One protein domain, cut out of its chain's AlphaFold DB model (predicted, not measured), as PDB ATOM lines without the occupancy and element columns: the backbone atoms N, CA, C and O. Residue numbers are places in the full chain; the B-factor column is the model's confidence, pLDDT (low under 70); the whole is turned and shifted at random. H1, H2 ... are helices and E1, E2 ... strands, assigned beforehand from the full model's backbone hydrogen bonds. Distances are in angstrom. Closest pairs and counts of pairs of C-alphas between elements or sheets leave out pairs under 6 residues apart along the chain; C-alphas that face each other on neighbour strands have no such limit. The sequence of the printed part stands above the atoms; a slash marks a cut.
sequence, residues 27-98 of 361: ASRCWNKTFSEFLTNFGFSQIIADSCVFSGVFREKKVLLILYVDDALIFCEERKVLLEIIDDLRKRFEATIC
ATOM      1  N   ALA A  27       5.718   2.529 -21.639       86.44
ATOM      2  CA  ALA A  27       4.459   1.922 -22.082       86.44
ATOM      3  C   ALA A  27       4.121   2.268 -23.531       86.44
ATOM      4  O   ALA A  27       4.014   1.367 -24.363       86.44
ATOM      5  N   SER A  28       4.079   3.562 -23.851       83.69
ATOM      6  CA  SER A  28       3.734   4.056 -25.187       83.69
ATOM      7  C   SER A  28       4.708   3.565 -26.260       83.69
ATOM      8  O   SER A  28       4.295   3.229 -27.365       83.69
ATOM      9  N   ARG A  29       6.004   3.452 -25.932       85.88
ATOM     10  CA  ARG A  29       7.013   2.919 -26.861       85.88
ATOM     11  C   ARG A  29       6.809   1.427 -27.118       85.88
ATOM     12  O   ARG A  29       6.904   0.992 -28.260       85.88
ATOM     13  N   CYS A  30       6.567   0.641 -26.068       89.19
ATOM     14  CA  CYS A  30       6.301  -0.791 -26.202       89.19
ATOM     15  C   CYS A  30       5.032  -1.050 -27.019       89.19
ATOM     16  O   CYS A  30       5.032  -1.948 -27.860       89.19
ATOM     17  N   TRP A  31       3.987  -0.252 -26.788       88.81
ATOM     18  CA  TRP A  31       2.744  -0.298 -27.550       88.81
ATOM     19  C   TRP A  31       2.977   0.014 -29.027       88.81
ATOM     20  O   TRP A  31       2.724  -0.844 -29.867       88.81
ATOM     21  N   ASN A  32       3.565   1.176 -29.335       88.06
ATOM     22  CA  ASN A  32       3.852   1.574 -30.711       88.06
ATOM     23  C   ASN A  32       4.693   0.514 -31.436       88.06
ATOM     24  O   ASN A  32       4.315   0.087 -32.518       88.06
ATOM     25  N   LYS A  33       5.753  -0.007 -30.803       89.75
ATOM     26  CA  LYS A  33       6.576  -1.079 -31.385       89.75
ATOM     27  C   LYS A  33       5.757  -2.337 -31.698       89.75
ATOM     28  O   LYS A  33       5.874  -2.880 -32.790       89.75
ATOM     29  N   THR A  34       4.923  -2.777 -30.756       91.56
ATOM     30  CA  THR A  34       4.082  -3.975 -30.916       91.56
ATOM     31  C   THR A  34       3.072  -3.793 -32.052       91.56
ATOM     32  O   THR A  34       2.853  -4.714 -32.839       91.56
ATOM     33  N   PHE A  35       2.468  -2.609 -32.150       91.56
ATOM     34  CA  PHE A  35       1.502  -2.285 -33.193       91.56
ATOM     35  C   PHE A  35       2.169  -2.160 -34.571       91.56
ATOM     36  O   PHE A  35       1.676  -2.724 -35.546       91.56
ATOM     37  N   SER A  36       3.335  -1.511 -34.651       90.62
ATOM     38  CA  SER A  36       4.116  -1.401 -35.887       90.62
ATOM     39  C   SER A  36       4.572  -2.761 -36.410       90.62
ATOM     40  O   SER A  36       4.440  -3.031 -37.600       90.62
ATOM     41  N   GLU A  37       5.084  -3.633 -35.537       92.25
ATOM     42  CA  GLU A  37       5.471  -5.000 -35.911       92.25
ATOM     43  C   GLU A  37       4.272  -5.796 -36.430       92.25
ATOM     44  O   GLU A  37       4.385  -6.480 -37.446       92.25
ATOM     45  N   PHE A  38       3.110  -5.664 -35.780       92.31
ATOM     46  CA  PHE A  38       1.878  -6.284 -36.257       92.31
ATOM     47  C   PHE A  38       1.535  -5.810 -37.671       92.31
ATOM     48  O   PHE A  38       1.426  -6.642 -38.563       92.31
ATOM     49  N   LEU A  39       1.438  -4.497 -37.893       91.44
ATOM     50  CA  LEU A  39       1.090  -3.920 -39.195       91.44
ATOM     51  C   LEU A  39       2.100  -4.256 -40.300       91.44
ATOM     52  O   LEU A  39       1.709  -4.473 -41.447       91.44
ATOM     53  N   THR A  40       3.383  -4.368 -39.958       89.44
ATOM     54  CA  THR A  40       4.437  -4.745 -40.913       89.44
ATOM     55  C   THR A  40       4.193  -6.136 -41.503       89.44
ATOM     56  O   THR A  40       4.395  -6.340 -42.699       89.44
ATOM     57  N   ASN A  41       3.654  -7.072 -40.713       87.56
ATOM     58  CA  ASN A  41       3.274  -8.404 -41.201       87.56
ATOM     59  C   ASN A  41       2.105  -8.374 -42.203       87.56
ATOM     60  O   ASN A  41       1.932  -9.326 -42.959       87.56
ATOM     61  N   PHE A  42       1.325  -7.291 -42.237       84.81
ATOM     62  CA  PHE A  42       0.245  -7.068 -43.204       84.81
ATOM     63  C   PHE A  42       0.688  -6.225 -44.412       84.81
ATOM     64  O   PHE A  42      -0.152  -5.803 -45.204       84.81
ATOM     65  N   GLY A  43       1.992  -5.962 -44.569       86.31
ATOM     66  CA  GLY A  43       2.526  -5.186 -45.693       86.31
ATOM     67  C   GLY A  43       2.391  -3.668 -45.535       86.31
ATOM     68  O   GLY A  43       2.530  -2.932 -46.513       86.31
ATOM     69  N   PHE A  44       2.126  -3.184 -44.321       92.56
ATOM     70  CA  PHE A  44       2.099  -1.757 -44.017       92.56
ATOM     71  C   PHE A  44       3.468  -1.285 -43.544       92.56
ATOM     72  O   PHE A  44       4.182  -1.993 -42.840       92.56
ATOM     73  N   SER A  45       3.816  -0.049 -43.875       91.00
ATOM     74  CA  SER A  45       5.056   0.581 -43.425       91.00
ATOM     75  C   SER A  45       4.786   1.978 -42.888       91.00
ATOM     76  O   SER A  45       3.893   2.676 -43.374       91.00
ATOM     77  N   GLN A  46       5.547   2.379 -41.868       92.25
ATOM     78  CA  GLN A  46       5.534   3.757 -41.381       92.25
ATOM     79  C   GLN A  46       6.042   4.686 -42.482       92.25
ATOM     80  O   GLN A  46       7.052   4.395 -43.127       92.25
ATOM     81  N   ILE A  47       5.362   5.809 -42.692       85.62
ATOM     82  CA  ILE A  47       5.824   6.809 -43.651       85.62
ATOM     83  C   ILE A  47       6.972   7.625 -43.045       85.62
ATOM     84  O   ILE A  47       7.044   7.846 -41.840       85.62
ATOM     85  N   ILE A  48       7.864   8.128 -43.899       83.19
ATOM     86  CA  ILE A  48       9.040   8.904 -43.465       83.19
ATOM     87  C   ILE A  48       8.629  10.227 -42.802       83.19
ATOM     88  O   ILE A  48       9.300  10.700 -41.889       83.19
ATOM     89  N   ALA A  49       7.532  10.827 -43.271       76.88
ATOM     90  CA  ALA A  49       7.074  12.126 -42.793       76.88
ATOM     91  C   ALA A  49       6.548  12.088 -41.348       76.88
ATOM     92  O   ALA A  49       6.678  13.083 -40.639       76.88
ATOM     93  N   ASP A  50       5.964  10.965 -40.921       80.12
ATOM     94  CA  ASP A  50       5.367  10.806 -39.596       80.12
ATOM     95  C   ASP A  50       5.327   9.319 -39.200       80.12
ATOM     96  O   ASP A  50       4.681   8.501 -39.856       80.12
ATOM     97  N   SER A  51       6.003   8.964 -38.105       84.88
ATOM     98  CA  SER A  51       6.097   7.583 -37.615       84.88
ATOM     99  C   SER A  51       4.791   7.041 -37.020       84.88
ATOM    100  O   SER A  51       4.677   5.837 -36.777       84.88
ATOM    101  N   CYS A  52       3.797   7.899 -36.794       86.81
ATOM    102  CA  CYS A  52       2.454   7.509 -36.378       86.81
ATOM    103  C   CYS A  52       1.536   7.190 -37.565       86.81
ATOM    104  O   CYS A  52       0.416   6.719 -37.358       86.81
ATOM    105  N   VAL A  53       1.986   7.427 -38.798       89.81
ATOM    106  CA  VAL A  53       1.206   7.177 -40.007       89.81
ATOM    107  C   VAL A  53       1.788   5.987 -40.763       89.81
ATOM    108  O   VAL A  53       2.978   5.925 -41.061       89.81
ATOM    109  N   PHE A  54       0.925   5.038 -41.096       92.69
ATOM    110  CA  PHE A  54       1.244   3.821 -41.823       92.69
ATOM    111  C   PHE A  54       0.543   3.838 -43.171       92.69
ATOM    112  O   PHE A  54      -0.637   4.170 -43.264       92.69
ATOM    113  N   SER A  55       1.258   3.434 -44.214       92.62
ATOM    114  CA  SER A  55       0.701   3.249 -45.549       92.62
ATOM    115  C   SER A  55       1.018   1.851 -46.058       92.62
ATOM    116  O   SER A  55       2.092   1.307 -45.785       92.62
ATOM    117  N   GLY A  56       0.075   1.263 -46.781       91.12
ATOM    118  CA  GLY A  56       0.223  -0.070 -47.341       91.12
ATOM    119  C   GLY A  56      -0.835  -0.360 -48.393       91.12
ATOM    120  O   GLY A  56      -1.748   0.438 -48.629       91.12
ATOM    121  N   VAL A  57      -0.693  -1.519 -49.027       89.31
ATOM    122  CA  VAL A  57      -1.697  -2.072 -49.934       89.31
ATOM    123  C   VAL A  57      -2.221  -3.361 -49.321       89.31
ATOM    124  O   VAL A  57      -1.445  -4.264 -49.022       89.31
ATOM    125  N   PHE A  58      -3.537  -3.455 -49.159       89.75
ATOM    126  CA  PHE A  58      -4.215  -4.647 -48.661       89.75
ATOM    127  C   PHE A  58      -5.362  -4.986 -49.611       89.75
ATOM    128  O   PHE A  58      -6.163  -4.113 -49.940       89.75
ATOM    129  N   ARG A  59      -5.411  -6.232 -50.107       90.56
ATOM    130  CA  ARG A  59      -6.377  -6.664 -51.144       90.56
ATOM    131  C   ARG A  59      -6.415  -5.717 -52.356       90.56
ATOM    132  O   ARG A  59      -7.482  -5.327 -52.808       90.56
ATOM    133  N   GLU A  60      -5.238  -5.304 -52.836       89.81
ATOM    134  CA  GLU A  60      -5.065  -4.356 -53.958       89.81
ATOM    135  C   GLU A  60      -5.623  -2.941 -53.717       89.81
ATOM    136  O   GLU A  60      -5.573  -2.095 -54.610       89.81
ATOM    137  N   LYS A  61      -6.104  -2.635 -52.507       90.81
ATOM    138  CA  LYS A  61      -6.564  -1.297 -52.131       90.81
ATOM    139  C   LYS A  61      -5.521  -0.579 -51.301       90.81
ATOM    140  O   LYS A  61      -4.869  -1.171 -50.440       90.81
ATOM    141  N   LYS A  62      -5.389   0.722 -51.542       88.94
ATOM    142  CA  LYS A  62      -4.563   1.587 -50.703       88.94
ATOM    143  C   LYS A  62      -5.231   1.777 -49.354       88.94
ATOM    144  O   LYS A  62      -6.436   2.023 -49.268       88.94
ATOM    145  N   VAL A  63      -4.420   1.687 -48.312       91.19
ATOM    146  CA  VAL A  63      -4.861   1.894 -46.942       91.19
ATOM    147  C   VAL A  63      -3.883   2.830 -46.252       91.19
ATOM    148  O   VAL A  63      -2.664   2.655 -46.336       91.19
ATOM    149  N   LEU A  64      -4.437   3.823 -45.565       91.19
ATOM    150  CA  LEU A  64      -3.702   4.721 -44.689       91.19
ATOM    151  C   LEU A  64      -4.216   4.519 -43.268       91.19
ATOM    152  O   LEU A  64      -5.420   4.570 -43.038       91.19
ATOM    153  N   LEU A  65      -3.320   4.305 -42.317       92.38
ATOM    154  CA  LEU A  65      -3.665   4.162 -40.909       92.38
ATOM    155  C   LEU A  65      -2.892   5.196 -40.103       92.38
ATOM    156  O   LEU A  65      -1.672   5.275 -40.193       92.38
ATOM    157  N   ILE A  66      -3.600   5.976 -39.298       90.75
ATOM    158  CA  ILE A  66      -3.029   6.941 -38.361       90.75
ATOM    159  C   ILE A  66      -3.236   6.389 -36.956       90.75
ATOM    160  O   ILE A  66      -4.371   6.131 -36.566       90.75
ATOM    161  N   LEU A  67      -2.156   6.214 -36.201       89.88
ATOM    162  CA  LEU A  67      -2.198   5.768 -34.812       89.88
ATOM    163  C   LEU A  67      -1.851   6.931 -33.880       89.88
ATOM    164  O   LEU A  67      -0.726   7.425 -33.889       89.88
ATOM    165  N   TYR A  68      -2.790   7.332 -33.032       87.50
ATOM    166  CA  TYR A  68      -2.571   8.308 -31.974       87.50
ATOM    167  C   TYR A  68      -2.757   7.648 -30.609       87.50
ATOM    168  O   TYR A  68      -3.873   7.481 -30.127       87.50
ATOM    169  N   VAL A  69      -1.644   7.297 -29.959       85.19
ATOM    170  CA  VAL A  69      -1.650   6.531 -28.700       85.19
ATOM    171  C   VAL A  69      -2.453   5.235 -28.885       85.19
ATOM    172  O   VAL A  69      -1.975   4.350 -29.594       85.19
ATOM    173  N   ASP A  70      -3.648   5.141 -28.306       84.44
ATOM    174  CA  ASP A  70      -4.508   3.957 -28.354       84.44
ATOM    175  C   ASP A  70      -5.638   4.103 -29.397       84.44
ATOM    176  O   ASP A  70      -6.317   3.127 -29.709       84.44
ATOM    177  N   ASP A  71      -5.809   5.296 -29.983       88.00
ATOM    178  CA  ASP A  71      -6.816   5.582 -31.005       88.00
ATOM    179  C   ASP A  71      -6.232   5.397 -32.413       88.00
ATOM    180  O   ASP A  71      -5.178   5.945 -32.743       88.00
ATOM    181  N   ALA A  72      -6.940   4.675 -33.283       89.56
ATOM    182  CA  ALA A  72      -6.548   4.486 -34.679       89.56
ATOM    183  C   ALA A  72      -7.611   5.031 -35.642       89.56
ATOM    184  O   ALA A  72      -8.802   4.779 -35.473       89.56
ATOM    185  N   LEU A  73      -7.169   5.737 -36.683       90.25
ATOM    186  CA  LEU A  73      -8.001   6.185 -37.797       90.25
ATOM    187  C   LEU A  73      -7.533   5.496 -39.078       90.25
ATOM    188  O   LEU A  73      -6.369   5.614 -39.454       90.25
ATOM    189  N   ILE A  74      -8.432   4.774 -39.745       90.31
ATOM    190  CA  ILE A  74      -8.113   3.968 -40.927       90.31
ATOM    191  C   ILE A  74      -8.890   4.505 -42.128       90.31
ATOM    192  O   ILE A  74     -10.115   4.591 -42.100       90.31
ATOM    193  N   PHE A  75      -8.171   4.827 -43.197       88.69
ATOM    194  CA  PHE A  75      -8.715   5.217 -44.489       88.69
ATOM    195  C   PHE A  75      -8.506   4.084 -45.485       88.69
ATOM    196  O   PHE A  75      -7.395   3.579 -45.640       88.69
ATOM    197  N   CYS A  76      -9.571   3.712 -46.186       88.94
ATOM    198  CA  CYS A  76      -9.540   2.738 -47.264       88.94
ATOM    199  C   CYS A  76     -10.580   3.132 -48.316       88.94
ATOM    200  O   CYS A  76     -11.654   3.625 -47.971       88.94
ATOM    201  N   GLU A  77     -10.262   2.904 -49.588       82.56
ATOM    202  CA  GLU A  77     -11.158   3.197 -50.715       82.56
ATOM    203  C   GLU A  77     -12.423   2.327 -50.706       82.56
ATOM    204  O   GLU A  77     -13.460   2.735 -51.224       82.56
ATOM    205  N   GLU A  78     -12.359   1.132 -50.109       87.62
ATOM    206  CA  GLU A  78     -13.454   0.168 -50.129       87.62
ATOM    207  C   GLU A  78     -13.846  -0.288 -48.721       87.62
ATOM    208  O   GLU A  78     -13.042  -0.831 -47.960       87.62
ATOM    209  N   ARG A  79     -15.134  -0.131 -48.390       87.62
ATOM    210  CA  ARG A  79     -15.673  -0.469 -47.063       87.62
ATOM    211  C   ARG A  79     -15.484  -1.941 -46.694       87.62
ATOM    212  O   ARG A  79     -15.252  -2.241 -45.531       87.62
ATOM    213  N   LYS A  80     -15.590  -2.857 -47.658       92.06
ATOM    214  CA  LYS A  80     -15.413  -4.292 -47.405       92.06
ATOM    215  C   LYS A  80     -13.985  -4.600 -46.945       92.06
ATOM    216  O   LYS A  80     -13.802  -5.251 -45.923       92.06
ATOM    217  N   VAL A  81     -12.995  -4.052 -47.648       92.12
ATOM    218  CA  VAL A  81     -11.571  -4.199 -47.315       92.12
ATOM    219  C   VAL A  81     -11.253  -3.565 -45.958       92.12
ATOM    220  O   VAL A  81     -10.527  -4.153 -45.160       92.12
ATOM    221  N   LEU A  82     -11.856  -2.412 -45.649       90.50
ATOM    222  CA  LEU A  82     -11.740  -1.782 -44.332       90.50
ATOM    223  C   LEU A  82     -12.208  -2.709 -43.197       90.50
ATOM    224  O   LEU A  82     -11.529  -2.816 -42.178       90.50
ATOM    225  N   LEU A  83     -13.352  -3.378 -43.367       90.94
ATOM    226  CA  LEU A  83     -13.890  -4.297 -42.361       90.94
ATOM    227  C   LEU A  83     -12.990  -5.526 -42.160       90.94
ATOM    228  O   LEU A  83     -12.766  -5.910 -41.018       90.94
ATOM    229  N   GLU A  84     -12.410  -6.078 -43.232       92.69
ATOM    230  CA  GLU A  84     -11.447  -7.189 -43.131       92.69
ATOM    231  C   GLU A  84     -10.221  -6.807 -42.282       92.69
ATOM    232  O   GLU A  84      -9.818  -7.560 -41.396       92.69
ATOM    233  N   ILE A  85      -9.667  -5.607 -42.495       90.81
ATOM    234  CA  ILE A  85      -8.520  -5.100 -41.720       90.81
ATOM    235  C   ILE A  85      -8.888  -4.927 -40.245       90.81
ATOM    236  O   ILE A  85      -8.100  -5.262 -39.358       90.81
ATOM    237  N   ILE A  86     -10.083  -4.402 -39.967       90.25
ATOM    238  CA  ILE A  86     -10.556  -4.217 -38.594       90.25
ATOM    239  C   ILE A  86     -10.742  -5.566 -37.888       90.25
ATOM    240  O   ILE A  86     -10.378  -5.694 -36.716       90.25
ATOM    241  N   ASP A  87     -11.266  -6.575 -38.580       91.44
ATOM    242  CA  ASP A  87     -11.410  -7.917 -38.018       91.44
ATOM    243  C   ASP A  87     -10.046  -8.551 -37.714       91.44
ATOM    244  O   ASP A  87      -9.873  -9.167 -36.660       91.44
ATOM    245  N   ASP A  88      -9.046  -8.354 -38.575       90.50
ATOM    246  CA  ASP A  88      -7.678  -8.808 -38.310       90.50
ATOM    247  C   ASP A  88      -7.036  -8.081 -37.120       90.50
ATOM    248  O   ASP A  88      -6.397  -8.723 -36.280       90.50
ATOM    249  N   LEU A  89      -7.266  -6.772 -36.975       89.81
ATOM    250  CA  LEU A  89      -6.844  -6.014 -35.793       89.81
ATOM    251  C   LEU A  89      -7.506  -6.549 -34.515       89.81
ATOM    252  O   LEU A  89      -6.817  -6.748 -33.514       89.81
ATOM    253  N   ARG A  90      -8.808  -6.855 -34.553       91.12
ATOM    254  CA  ARG A  90      -9.573  -7.380 -33.407       91.12
ATOM    255  C   ARG A  90      -9.145  -8.766 -32.946       91.12
ATOM    256  O   ARG A  90      -9.273  -9.084 -31.768       91.12
ATOM    257  N   LYS A  91      -8.607  -9.595 -33.844       91.31
ATOM    258  CA  LYS A  91      -8.033 -10.898 -33.464       91.31
ATOM    259  C   LYS A  91      -6.814 -10.745 -32.556       91.31
ATOM    260  O   LYS A  91      -6.501 -11.661 -31.797       91.31
ATOM    261  N   ARG A  92      -6.100  -9.617 -32.652       90.56
ATOM    262  CA  ARG A  92      -4.873  -9.362 -31.890       90.56
ATOM    263  C   ARG A  92      -5.059  -8.376 -30.740       90.56
ATOM    264  O   ARG A  92      -4.399  -8.539 -29.714       90.56
ATOM    265  N   PHE A  93      -5.898  -7.366 -30.923       89.75
ATOM    266  CA  PHE A  93      -6.064  -6.248 -30.005       89.75
ATOM    267  C   PHE A  93      -7.528  -6.093 -29.604       89.75
ATOM    268  O   PHE A  93      -8.432  -6.255 -30.422       89.75
ATOM    269  N   GLU A  94      -7.766  -5.723 -28.349       86.38
ATOM    270  CA  GLU A  94      -9.095  -5.314 -27.897       86.38
ATOM    271  C   GLU A  94      -9.435  -3.958 -28.532       86.38
ATOM    272  O   GLU A  94      -8.919  -2.923 -28.120       86.38
ATOM    273  N   ALA A  95     -10.263  -3.970 -29.582       84.31
ATOM    274  CA  ALA A  95     -10.567  -2.787 -30.384       84.31
ATOM    275  C   ALA A  95     -12.079  -2.554 -30.532       84.31
ATOM    276  O   ALA A  95     -12.830  -3.405 -31.030       84.31
ATOM    277  N   THR A  96     -12.514  -1.351 -30.157       85.06
ATOM    278  CA  THR A  96     -13.886  -0.872 -30.369       85.06
ATOM    279  C   THR A  96     -13.941  -0.057 -31.656       85.06
ATOM    280  O   THR A  96     -13.099   0.807 -31.877       85.06
ATOM    281  N   ILE A  97     -14.928  -0.332 -32.513       82.75
ATOM    282  CA  ILE A  97     -15.177   0.500 -33.695       82.75
ATOM    283  C   ILE A  97     -16.088   1.632 -33.253       82.75
ATOM    284  O   ILE A  97     -17.192   1.384 -32.770       82.75
ATOM    285  N   CYS A  98     -15.623   2.854 -33.451       78.88
ATOM    286  CA  CYS A  98     -16.411   4.055 -33.240       78.88
ATOM    287  C   CYS A  98     -16.872   4.609 -34.588       78.88
ATOM    288  O   CYS A  98     -16.222   4.393 -35.614       78.88
TER     289      CYS A  98
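This is residues 27 to 98 of the 361 residues of the protein "Retrovirus-related Pol polyprotein from transposon TNT 1-94" of Araneus ventricosus (UniProt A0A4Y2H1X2). Look for a twisted antiparallel sheet, E1 - E2 - E3 - E4, with H1 and H2 over one face, in two layers. The 72 printed residues include H1, E1, E2, E3, E4 and H2 in that order, class mixed; the strands form a meander, each the antiparallel neighbour of the one before. The whole is compact, radius of gyration of the C-alphas 11.5 A, spanning 33 by 28 by 21 A.

Start with H1, residues 27 to 40, on the sheet at height 9.9 A, along E2, residues 50 to 58, at 18 degrees on the local plane. Its closest C-alphas to E1, residues 44 to 47, are Leu 39 and Ser 45, 7.3 A. Hairpin E1 and E2 has N 45 and O 55 within hydrogen-bond range, 2.9 A. In hairpin E2 and E3, residues 61 to 68, find N 54 and O 65, 2.8 A; in hairpin E3 and E4, residues 71 to 76, N 66 and O 73, 2.8 A. H2, residues 79 to 92, is slantwise at 49 degrees to E3 on the local plane; the closest C-alphas of E4 and H2 are Cys 76 and Leu 82, 5.8 A. Every O i to N i+4 pair is within range in H1, 9 of 10 in H2.

Find C-alpha 27 at (4.459, 1.922, -22.082); H1 runs 20.0 A from there. E3 spans 22.7 A, and H2, 20.6 A, ends at C-alpha 92, (-4.873, -9.362, -31.890).

The farthest C-alphas, Ala 27 and Glu 60, are 33.9 A apart. The printed part has no cut, its five links are tight, and no printed residue is under 70.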